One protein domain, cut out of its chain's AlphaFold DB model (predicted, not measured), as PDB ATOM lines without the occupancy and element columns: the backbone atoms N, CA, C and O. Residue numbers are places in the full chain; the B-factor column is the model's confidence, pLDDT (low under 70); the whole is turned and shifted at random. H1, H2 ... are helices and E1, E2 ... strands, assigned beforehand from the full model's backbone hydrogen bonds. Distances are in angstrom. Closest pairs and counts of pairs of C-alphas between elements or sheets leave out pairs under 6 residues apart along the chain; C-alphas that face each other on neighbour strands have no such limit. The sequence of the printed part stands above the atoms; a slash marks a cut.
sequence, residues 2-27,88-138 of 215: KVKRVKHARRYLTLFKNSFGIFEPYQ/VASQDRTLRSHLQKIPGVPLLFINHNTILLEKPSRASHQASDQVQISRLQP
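This is residues 2 to 27 and 88 to 138 of the 215 residues of an uncharacterized protein of Pocillopora damicornis (UniProt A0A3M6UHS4). A two-stranded hairpin, E1 and E2, and helix H3 beyond its open end make up the long axis of an elongated model, with H1 slanting past E2 and on to H3, and the short H2 off the E1 side. The end of H3 and the tail after it, residues 133 to 138, stick out free. The printed part has 77 residues with three named helices and two named strands, in the order H1, H2, E1, E2, H3; the sheet E1 - E2 is antiparallel and the class is mostly helix. It is only just compact, close to loose, with a radius of gyration of the C-alphas of 13.5 A and spans of 48 by 29 by 22 A.

H1, residues 3 to 20, begins with C-alpha 3 at (-21.842, 6.721, -48.616) and is 25.4 A long. H2 is residues 93 to 99. E1, residues 107 to 111, begins with C-alpha 107 at (-11.266, 6.963, -31.575), and E2 is residues 114 to 117. H3, residues 122 to 136, is 20.6 A long and ends with C-alpha 136 at (-8.619, 34.029, -38.540).

H1 touches H3 with residues 15 to 20 alone, closest at the C-alphas of Ser 19 and Ser 128, 5.2 A. They run the same way at a steep tilt of 60 degrees. The closest C-alphas of H1 and E2, Ala 9 and Leu 117, are 6.2 A apart. H2 touches no helix; its closest C-alpha pair with E1, Arg 96 and Leu 107, is at 7.2 A. The hairpin E1 and E2 has N 116 and O 109 at 2.8 A, within hydrogen-bond range. Residues 88 to 89 pair with residues 107 to 108 of E1, parallel. In H1, H2 and H3 every O i to N i+4 pair is within hydrogen-bond range.

The C-alphas farthest apart, Asn 113 and Pro 138, are 47.7 A apart. Residues 28 to 87 are not printed, and C-alphas 27 and 88 are 13.0 A apart across the cut. Of the links printed whole, none is long. Mean pLDDT of the printed part is 90.5; residue 27 is under 70.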
ATOM      1  N   LYS A   2     -21.482   2.379 -46.549       77.06
ATOM      2  CA  LYS A   2     -22.593   3.325 -46.822       77.06
ATOM      3  C   LYS A   2     -22.034   4.744 -47.064       77.06
ATOM      4  O   LYS A   2     -21.319   5.249 -46.203       77.06
ATOM      5  N   VAL A   3     -22.380   5.402 -48.179       82.81
ATOM      6  CA  VAL A   3     -21.842   6.721 -48.616       82.81
ATOM      7  C   VAL A   3     -21.846   7.779 -47.500       82.81
ATOM      8  O   VAL A   3     -20.877   8.515 -47.318       82.81
ATOM      9  N   LYS A   4     -22.905   7.809 -46.680       85.19
ATOM     10  CA  LYS A   4     -23.028   8.727 -45.533       85.19
ATOM     11  C   LYS A   4     -21.891   8.567 -44.513       85.19
ATOM     12  O   LYS A   4     -21.386   9.564 -44.008       85.19
ATOM     13  N   ARG A   5     -21.452   7.332 -44.243       82.81
ATOM     14  CA  ARG A   5     -20.371   7.047 -43.287       82.81
ATOM     15  C   ARG A   5     -19.037   7.576 -43.786       82.81
ATOM     16  O   ARG A   5     -18.336   8.236 -43.032       82.81
ATOM     17  N   VAL A   6     -18.730   7.338 -45.058       88.00
ATOM     18  CA  VAL A   6     -17.513   7.861 -45.693       88.00
ATOM     19  C   VAL A   6     -17.500   9.387 -45.616       88.00
ATOM     20  O   VAL A   6     -16.492   9.976 -45.245       88.00
ATOM     21  N   LYS A   7     -18.644  10.038 -45.870       91.12
ATOM     22  CA  LYS A   7     -18.783  11.494 -45.739       91.12
ATOM     23  C   LYS A   7     -18.526  11.984 -44.307       91.12
ATOM     24  O   LYS A   7     -17.837  12.983 -44.128       91.12
ATOM     25  N   HIS A   8     -19.061  11.295 -43.298       91.25
ATOM     26  CA  HIS A   8     -18.840  11.645 -41.889       91.25
ATOM     27  C   HIS A   8     -17.378  11.451 -41.481       91.25
ATOM     28  O   HIS A   8     -16.782  12.372 -40.934       91.25
ATOM     29  N   ALA A   9     -16.789  10.301 -41.815       90.94
ATOM     30  CA  ALA A   9     -15.391  10.012 -41.524       90.94
ATOM     31  C   ALA A   9     -14.465  11.046 -42.176       90.94
ATOM     32  O   ALA A   9     -13.648  11.641 -41.484       90.94
ATOM     33  N   ARG A  10     -14.662  11.364 -43.464       92.12
ATOM     34  CA  ARG A  10     -13.900  12.417 -44.160       92.12
ATOM     35  C   ARG A  10     -14.012  13.771 -43.465       92.12
ATOM     36  O   ARG A  10     -13.006  14.452 -43.296       92.12
ATOM     37  N   ARG A  11     -15.214  14.157 -43.019       93.50
ATOM     38  CA  ARG A  11     -15.417  15.408 -42.273       93.50
ATOM     39  C   ARG A  11     -14.630  15.420 -40.958       93.50
ATOM     40  O   ARG A  11     -14.031  16.439 -40.636       93.50
ATOM     41  N   TYR A  12     -14.633  14.320 -40.209       94.19
ATOM     42  CA  TYR A  12     -13.908  14.226 -38.937       94.19
ATOM     43  C   TYR A  12     -12.394  14.209 -39.147       94.19
ATOM     44  O   TYR A  12     -11.683  14.958 -38.487       94.19
ATOM     45  N   LEU A  13     -11.908  13.447 -40.127       92.94
ATOM     46  CA  LEU A  13     -10.493  13.427 -40.502       92.94
ATOM     47  C   LEU A  13     -10.001  14.808 -40.949       92.94
ATOM     48  O   LEU A  13      -8.902  15.206 -40.588       92.94
ATOM     49  N   THR A  14     -10.831  15.580 -41.657       93.38
ATOM     50  CA  THR A  14     -10.486  16.957 -42.056       93.38
ATOM     51  C   THR A  14     -10.238  17.859 -40.842       93.38
ATOM     52  O   THR A  14      -9.316  18.668 -40.862       93.38
ATOM     53  N   LEU A  15     -11.022  17.707 -39.768       93.38
ATOM     54  CA  LEU A  15     -10.805  18.446 -38.521       93.38
ATOM     55  C   LEU A  15      -9.455  18.076 -37.895       93.38
ATOM     56  O   LEU A  15      -8.669  18.961 -37.566       93.38
ATOM     57  N   PHE A  16      -9.162  16.776 -37.788       92.56
ATOM     58  CA  PHE A  16      -7.898  16.294 -37.227       92.56
ATOM     59  C   PHE A  16      -6.678  16.711 -38.057       92.56
ATOM     60  O   PHE A  16      -5.670  17.139 -37.499       92.56
ATOM     61  N   LYS A  17      -6.796  16.690 -39.383       92.75
ATOM     62  CA  LYS A  17      -5.763  17.173 -40.301       92.75
ATOM     63  C   LYS A  17      -5.480  18.664 -40.107       92.75
ATOM     64  O   LYS A  17      -4.330  19.060 -39.952       92.75
ATOM     65  N   ASN A  18      -6.522  19.494 -40.091       91.19
ATOM     66  CA  ASN A  18      -6.361  20.949 -40.114       91.19
ATOM     67  C   ASN A  18      -5.941  21.538 -38.763       91.19
ATOM     68  O   ASN A  18      -5.199  22.526 -38.737       91.19
ATOM     69  N   SER A  19      -6.441  20.966 -37.664       91.62
ATOM     70  CA  SER A  19      -6.219  21.487 -36.311       91.62
ATOM     71  C   SER A  19      -5.111  20.771 -35.549       91.62
ATOM     72  O   SER A  19      -4.427  21.429 -34.778       91.62
ATOM     73  N   PHE A  20      -4.912  19.470 -35.775       90.44
ATOM     74  CA  PHE A  20      -3.969  18.648 -35.001       90.44
ATOM     75  C   PHE A  20      -2.804  18.098 -35.838       90.44
ATOM     76  O   PHE A  20      -1.988  17.347 -35.323       90.44
ATOM     77  N   GLY A  21      -2.713  18.447 -37.129       88.50
ATOM     78  CA  GLY A  21      -1.587  18.041 -37.978       88.50
ATOM     79  C   GLY A  21      -1.511  16.534 -38.238       88.50
ATOM     80  O   GLY A  21      -0.434  16.006 -38.491       88.50
ATOM     81  N   ILE A  22      -2.641  15.824 -38.165       88.88
ATOM     82  CA  ILE A  22      -2.681  14.379 -38.403       88.88
ATOM     83  C   ILE A  22      -2.849  14.122 -39.911       88.88
ATOM     84  O   ILE A  22      -3.954  14.225 -40.460       88.88
ATOM     85  N   PHE A  23      -1.744  13.797 -40.587       86.38
ATOM     86  CA  PHE A  23      -1.667  13.640 -42.045       86.38
ATOM     87  C   PHE A  23      -1.635  12.179 -42.508       86.38
ATOM     88  O   PHE A  23      -1.218  11.279 -41.783       86.38
ATOM     89  N   GLU A  24      -2.084  11.964 -43.744       82.62
ATOM     90  CA  GLU A  24      -1.887  10.702 -44.457       82.62
ATOM     91  C   GLU A  24      -0.400  10.534 -44.830       82.62
ATOM     92  O   GLU A  24       0.257  11.539 -45.111       82.62
ATOM     93  N   PRO A  25       0.133   9.299 -44.877       82.00
ATOM     94  CA  PRO A  25      -0.569   8.025 -44.712       82.00
ATOM     95  C   PRO A  25      -0.815   7.654 -43.239       82.00
ATOM     96  O   PRO A  25       0.111   7.558 -42.439       82.00
ATOM     97  N   TYR A  26      -2.065   7.324 -42.893       74.62
ATOM     98  CA  TYR A  26      -2.457   6.864 -41.545       74.62
ATOM     99  C   TYR A  26      -2.042   5.407 -41.245       74.62
ATOM    100  O   TYR A  26      -2.681   4.707 -40.462       74.62
ATOM    101  N   GLN A  27      -1.024   4.897 -41.931       54.66
ATOM    102  CA  GLN A  27      -0.933   3.484 -42.278       54.66
ATOM    103  C   GLN A  27       0.211   2.779 -41.555       54.66
ATOM    104  O   GLN A  27       1.136   2.271 -42.173       54.66
ATOM    105  N   VAL A  88      -6.682   5.634 -31.804       93.44
ATOM    106  CA  VAL A  88      -6.883   4.592 -30.802       93.44
ATOM    107  C   VAL A  88      -8.086   3.761 -31.193       93.44
ATOM    108  O   VAL A  88      -9.199   4.273 -31.290       93.44
ATOM    109  N   ALA A  89      -7.861   2.470 -31.409       93.44
ATOM    110  CA  ALA A  89      -8.920   1.503 -31.646       93.44
ATOM    111  C   ALA A  89      -9.180   0.713 -30.360       93.44
ATOM    112  O   ALA A  89      -8.357  -0.109 -29.969       93.44
ATOM    113  N   SER A  90     -10.306   0.967 -29.692       94.00
ATOM    114  CA  SER A  90     -10.674   0.255 -28.465       94.00
ATOM    115  C   SER A  90     -12.176   0.006 -28.381       94.00
ATOM    116  O   SER A  90     -12.988   0.848 -28.769       94.00
ATOM    117  N   GLN A  91     -12.530  -1.160 -27.842       93.44
ATOM    118  CA  GLN A  91     -13.909  -1.524 -27.515       93.44
ATOM    119  C   GLN A  91     -14.300  -1.142 -26.090       93.44
ATOM    120  O   GLN A  91     -15.489  -1.039 -25.792       93.44
ATOM    121  N   ASP A  92     -13.321  -0.878 -25.227       94.50
ATOM    122  CA  ASP A  92     -13.585  -0.476 -23.857       94.50
ATOM    123  C   ASP A  92     -14.142   0.957 -23.808       94.50
ATOM    124  O   ASP A  92     -13.543   1.926 -24.291       94.50
ATOM    125  N   ARG A  93     -15.331   1.085 -23.213       94.00
ATOM    126  CA  ARG A  93     -16.025   2.363 -23.041       94.00
ATOM    127  C   ARG A  93     -15.349   3.237 -21.994       94.00
ATOM    128  O   ARG A  93     -15.408   4.461 -22.123       94.00
ATOM    129  N   THR A  94     -14.734   2.642 -20.975       96.06
ATOM    130  CA  THR A  94     -14.095   3.396 -19.894       96.06
ATOM    131  C   THR A  94     -12.847   4.093 -20.417       96.06
ATOM    132  O   THR A  94     -12.771   5.321 -20.331       96.06
ATOM    133  N   LEU A  95     -11.956   3.369 -21.104       94.88
ATOM    134  CA  LEU A  95     -10.794   3.944 -21.780       94.88
ATOM    135  C   LEU A  95     -11.198   5.036 -22.776       94.88
ATOM    136  O   LEU A  95     -10.662   6.141 -22.739       94.88
ATOM    137  N   ARG A  96     -12.198   4.782 -23.629       94.94
ATOM    138  CA  ARG A  96     -12.686   5.791 -24.585       94.94
ATOM    139  C   ARG A  96     -13.184   7.059 -23.903       94.94
ATOM    140  O   ARG A  96     -12.862   8.150 -24.359       94.94
ATOM    141  N   SER A  97     -13.934   6.937 -22.810       94.12
ATOM    142  CA  SER A  97     -14.463   8.096 -22.080       94.12
ATOM    143  C   SER A  97     -13.345   8.951 -21.475       94.12
ATOM    144  O   SER A  97     -13.458  10.176 -21.447       94.12
ATOM    145  N   HIS A  98     -12.248   8.328 -21.039       94.19
ATOM    146  CA  HIS A  98     -11.048   9.038 -20.595       94.19
ATOM    147  C   HIS A  98     -10.343   9.729 -21.764       94.19
ATOM    148  O   HIS A  98     -10.081  10.927 -21.699       94.19
ATOM    149  N   LEU A  99     -10.128   9.016 -22.872       94.25
ATOM    150  CA  LEU A  99      -9.460   9.558 -24.058       94.25
ATOM    151  C   LEU A  99     -10.249  10.674 -24.751       94.25
ATOM    152  O   LEU A  99      -9.654  11.561 -25.346       94.25
ATOM    153  N   GLN A 100     -11.578  10.692 -24.636       93.62
ATOM    154  CA  GLN A 100     -12.403  11.787 -25.157       93.62
ATOM    155  C   GLN A 100     -12.167  13.124 -24.446       93.62
ATOM    156  O   GLN A 100     -12.421  14.175 -25.043       93.62
ATOM    157  N   LYS A 101     -11.709  13.106 -23.189       93.12
ATOM    158  CA  LYS A 101     -11.358  14.331 -22.453       93.12
ATOM    159  C   LYS A 101     -10.123  14.998 -23.057       93.12
ATOM    160  O   LYS A 101     -10.018  16.218 -23.024       93.12
ATOM    161  N   ILE A 102      -9.235  14.199 -23.645       92.94
ATOM    162  CA  ILE A 102      -8.017  14.662 -24.302       92.94
ATOM    163  C   ILE A 102      -8.375  15.208 -25.699       92.94
ATOM    164  O   ILE A 102      -9.077  14.539 -26.470       92.94
ATOM    165  N   PRO A 103      -7.950  16.432 -26.057       93.50
ATOM    166  CA  PRO A 103      -8.155  16.957 -27.401       93.50
ATOM    167  C   PRO A 103      -7.237  16.245 -28.407       93.50
ATOM    168  O   PRO A 103      -6.099  15.907 -28.103       93.50
ATOM    169  N   GLY A 104      -7.719  16.031 -29.634       91.31
ATOM    170  CA  GLY A 104      -6.868  15.535 -30.724       91.31
ATOM    171  C   GLY A 104      -6.667  14.018 -30.763       91.31
ATOM    172  O   GLY A 104      -5.737  13.550 -31.415       91.31
ATOM    173  N   VAL A 105      -7.531  13.237 -30.104       93.62
ATOM    174  CA  VAL A 105      -7.499  11.763 -30.150       93.62
ATOM    175  C   VAL A 105      -8.660  11.228 -30.997       93.62
ATOM    176  O   VAL A 105      -9.815  11.261 -30.561       93.62
ATOM    177  N   PRO A 106      -8.397  10.715 -32.212       93.19
ATOM    178  CA  PRO A 106      -9.402  10.013 -32.997       93.19
ATOM    179  C   PRO A 106      -9.627   8.596 -32.445       93.19
ATOM    180  O   PRO A 106      -8.688   7.803 -32.340       93.19
ATOM    181  N   LEU A 107     -10.883   8.262 -32.136       94.31
ATOM    182  CA  LEU A 107     -11.266   6.963 -31.575       94.31
ATOM    183  C   LEU A 107     -11.983   6.089 -32.607       94.31
ATOM    184  O   LEU A 107     -12.931   6.522 -33.266       94.31
ATOM    185  N   LEU A 108     -11.546   4.839 -32.720       93.75
ATOM    186  CA  LEU A 108     -12.122   3.803 -33.566       93.75
ATOM    187  C   LEU A 108     -12.716   2.702 -32.689       93.75
ATOM    188  O   LEU A 108     -12.123   2.288 -31.696       93.75
ATOM    189  N   PHE A 109     -13.881   2.202 -33.074       94.00
ATOM    190  CA  PHE A 109     -14.520   1.079 -32.398       94.00
ATOM    191  C   PHE A 109     -15.334   0.256 -33.392       94.00
ATOM    192  O   PHE A 109     -15.680   0.724 -34.482       94.00
ATOM    193  N   ILE A 110     -15.620  -0.989 -33.031       93.62
ATOM    194  CA  ILE A 110     -16.362  -1.923 -33.871       93.62
ATOM    195  C   ILE A 110     -17.779  -2.038 -33.318       93.62
ATOM    196  O   ILE A 110     -17.981  -2.469 -32.188       93.62
ATOM    197  N   ASN A 111     -18.761  -1.695 -34.148       91.19
ATOM    198  CA  ASN A 111     -20.168  -1.964 -33.880       91.19
ATOM    199  C   ASN A 111     -20.717  -2.889 -34.961       91.19
ATOM    200  O   ASN A 111     -20.727  -2.528 -36.149       91.19
ATOM    201  N   HIS A 112     -21.211  -4.057 -34.537       88.31
ATOM    202  CA  HIS A 112     -21.601  -5.153 -35.425       88.31
ATOM    203  C   HIS A 112     -20.477  -5.437 -36.441       88.31
ATOM    204  O   HIS A 112     -19.309  -5.476 -36.070       88.31
ATOM    205  N   ASN A 113     -20.785  -5.537 -37.734       89.25
ATOM    206  CA  ASN A 113     -19.793  -5.826 -38.776       89.25
ATOM    207  C   ASN A 113     -19.130  -4.559 -39.340       89.25
ATOM    208  O   ASN A 113     -18.802  -4.498 -40.527       89.25
ATOM    209  N   THR A 114     -19.016  -3.484 -38.550       87.88
ATOM    210  CA  THR A 114     -18.509  -2.207 -39.059       87.88
ATOM    211  C   THR A 114     -17.610  -1.446 -38.096       87.88
ATOM    212  O   THR A 114     -17.977  -1.209 -36.950       87.88
ATOM    213  N   ILE A 115     -16.473  -0.973 -38.614       89.88
ATOM    214  CA  ILE A 115     -15.581  -0.038 -37.921       89.88
ATOM    215  C   ILE A 115     -16.162   1.374 -38.044       89.88
ATOM    216  O   ILE A 115     -16.520   1.828 -39.141       89.88
ATOM    217  N   LEU A 116     -16.279   2.062 -36.913       91.75
ATOM    218  CA  LEU A 116     -16.787   3.420 -36.803       91.75
ATOM    219  C   LEU A 116     -15.701   4.335 -36.245       91.75
ATOM    220  O   LEU A 116     -15.115   4.053 -35.204       91.75
ATOM    221  N   LEU A 117     -15.483   5.452 -36.944       93.12
ATOM    222  CA  LEU A 117     -14.763   6.597 -36.401       93.12
ATOM    223  C   LEU A 117     -15.737   7.404 -35.549       93.12
ATOM    224  O   LEU A 117     -16.781   7.853 -36.037       93.12
ATOM    225  N   GLU A 118     -15.401   7.552 -34.276       92.88
ATOM    226  CA  GLU A 118     -16.169   8.339 -33.329       92.88
ATOM    227  C   GLU A 118     -16.193   9.816 -33.737       92.88
ATOM    228  O   GLU A 118     -15.293  10.337 -34.403       92.88
ATOM    229  N   LYS A 119     -17.265  10.504 -33.349       93.00
ATOM    230  CA  LYS A 119     -17.348  11.950 -33.518       93.00
ATOM    231  C   LYS A 119     -16.269  12.612 -32.640       93.00
ATOM    232  O   LYS A 119     -16.154  12.228 -31.479       93.00
ATOM    233  N   PRO A 120     -15.541  13.626 -33.143       93.69
ATOM    234  CA  PRO A 120     -14.587  14.376 -32.336       93.69
ATOM    235  C   PRO A 120     -15.212  14.877 -31.029       93.69
ATOM    236  O   PRO A 120     -16.377  15.297 -31.001       93.69
ATOM    237  N   SER A 121     -14.435  14.815 -29.947       94.19
ATOM    238  CA  SER A 121     -14.893  15.206 -28.616       94.19
ATOM    239  C   SER A 121     -15.170  16.710 -28.523       94.19
ATOM    240  O   SER A 121     -14.695  17.501 -29.342       94.19
ATOM    241  N   ARG A 122     -15.931  17.132 -27.502       92.69
ATOM    242  CA  ARG A 122     -16.163  18.567 -27.239       92.69
ATOM    243  C   ARG A 122     -14.841  19.302 -26.992       92.69
ATOM    244  O   ARG A 122     -14.662  20.379 -27.546       92.69
ATOM    245  N   ALA A 123     -13.912  18.676 -26.265       92.75
ATOM    246  CA  ALA A 123     -12.562  19.196 -26.045       92.75
ATOM    247  C   ALA A 123     -11.798  19.383 -27.369       92.75
ATOM    248  O   ALA A 123     -11.235  20.444 -27.622       92.75
ATOM    249  N   SER A 124     -11.857  18.392 -28.268       93.88
ATOM    250  CA  SER A 124     -11.226  18.490 -29.593       93.88
ATOM    251  C   SER A 124     -11.831  19.604 -30.452       93.88
ATOM    252  O   SER A 124     -11.109  20.284 -31.175       93.88
ATOM    253  N   HIS A 125     -13.151  19.803 -30.376       94.44
ATOM    254  CA  HIS A 125     -13.822  20.908 -31.061       94.44
ATOM    255  C   HIS A 125     -13.390  22.269 -30.512       94.44
ATOM    256  O   HIS A 125     -13.022  23.127 -31.298       94.44
ATOM    257  N   GLN A 126     -13.348  22.445 -29.189       94.06
ATOM    258  CA  GLN A 126     -12.908  23.699 -28.572       94.06
ATOM    259  C   GLN A 126     -11.462  24.050 -28.940       94.06
ATOM    260  O   GLN A 126     -11.191  25.183 -29.322       94.06
ATOM    261  N   ALA A 127     -10.552  23.075 -28.895       92.69
ATOM    262  CA  ALA A 127      -9.171  23.275 -29.329       92.69
ATOM    263  C   ALA A 127      -9.086  23.610 -30.832       92.69
ATOM    264  O   ALA A 127      -8.355  24.512 -31.234       92.69
ATOM    265  N   SER A 128      -9.880  22.935 -31.671       92.88
ATOM    266  CA  SER A 128      -9.971  23.237 -33.105       92.88
ATOM    267  C   SER A 128     -10.466  24.663 -33.357       92.88
ATOM    268  O   SER A 128      -9.863  25.376 -34.157       92.88
ATOM    269  N   ASP A 129     -11.508  25.091 -32.645       92.62
ATOM    270  CA  ASP A 129     -12.081  26.432 -32.750       92.62
ATOM    271  C   ASP A 129     -11.071  27.494 -32.292       92.62
ATOM    272  O   ASP A 129     -10.920  28.512 -32.960       92.62
ATOM    273  N   GLN A 130     -10.304  27.247 -31.225       92.19
ATOM    274  CA  GLN A 130      -9.221  28.138 -30.784       92.19
ATOM    275  C   GLN A 130      -8.124  28.285 -31.846       92.19
ATOM    276  O   GLN A 130      -7.708  29.405 -32.138       92.19
ATOM    277  N   VAL A 131      -7.698  27.181 -32.472       90.81
ATOM    278  CA  VAL A 131      -6.725  27.207 -33.579       90.81
ATOM    279  C   VAL A 131      -7.296  27.922 -34.807       90.81
ATOM    280  O   VAL A 131      -6.573  28.601 -35.532       90.81
ATOM    281  N   GLN A 132      -8.594  27.791 -35.075       89.38
ATOM    282  CA  GLN A 132      -9.232  28.532 -36.163       89.38
ATOM    283  C   GLN A 132      -9.309  30.023 -35.855       89.38
ATOM    284  O   GLN A 132      -8.980  30.830 -36.717       89.38
ATOM    285  N   ILE A 133      -9.693  30.395 -34.633       89.69
ATOM    286  CA  ILE A 133      -9.748  31.788 -34.186       89.69
ATOM    287  C   ILE A 133      -8.360  32.415 -34.274       89.69
ATOM    288  O   ILE A 133      -8.241  33.503 -34.823       89.69
ATOM    289  N   SER A 134      -7.309  31.735 -33.810       88.81
ATOM    290  CA  SER A 134      -5.949  32.277 -33.887       88.81
ATOM    291  C   SER A 134      -5.484  32.500 -35.329       88.81
ATOM    292  O   SER A 134      -4.822  33.495 -35.595       88.81
ATOM    293  N   ARG A 135      -5.885  31.638 -36.274       88.19
ATOM    294  CA  ARG A 135      -5.587  31.805 -37.710       88.19
ATOM    295  C   ARG A 135      -6.437  32.872 -38.402       88.19
ATOM    296  O   ARG A 135      -5.982  33.463 -39.372       88.19
ATOM    297  N   LEU A 136      -7.679  33.064 -37.960       88.31
ATOM    298  CA  LEU A 136      -8.619  34.029 -38.540       88.31
ATOM    299  C   LEU A 136      -8.449  35.438 -37.970       88.31
ATOM    300  O   LEU A 136      -8.969  36.390 -38.550       88.31
ATOM    301  N   GLN A 137      -7.799  35.578 -36.815       83.88
ATOM    302  CA  GLN A 137      -7.636  36.877 -36.186       83.88
ATOM    303  C   GLN A 137      -6.745  37.786 -37.044       83.88
ATOM    304  O   GLN A 137      -5.639  37.382 -37.400       83.88
ATOM    305  N   PRO A 138      -7.196  39.024 -37.322       84.94
ATOM    306  CA  PRO A 138      -6.383  39.994 -38.038       84.94
ATOM    307  C   PRO A 138      -5.097  40.311 -37.272       84.94
ATOM    308  O   PRO A 138      -5.071  40.292 -36.032       84.94
TER     309      PRO A 138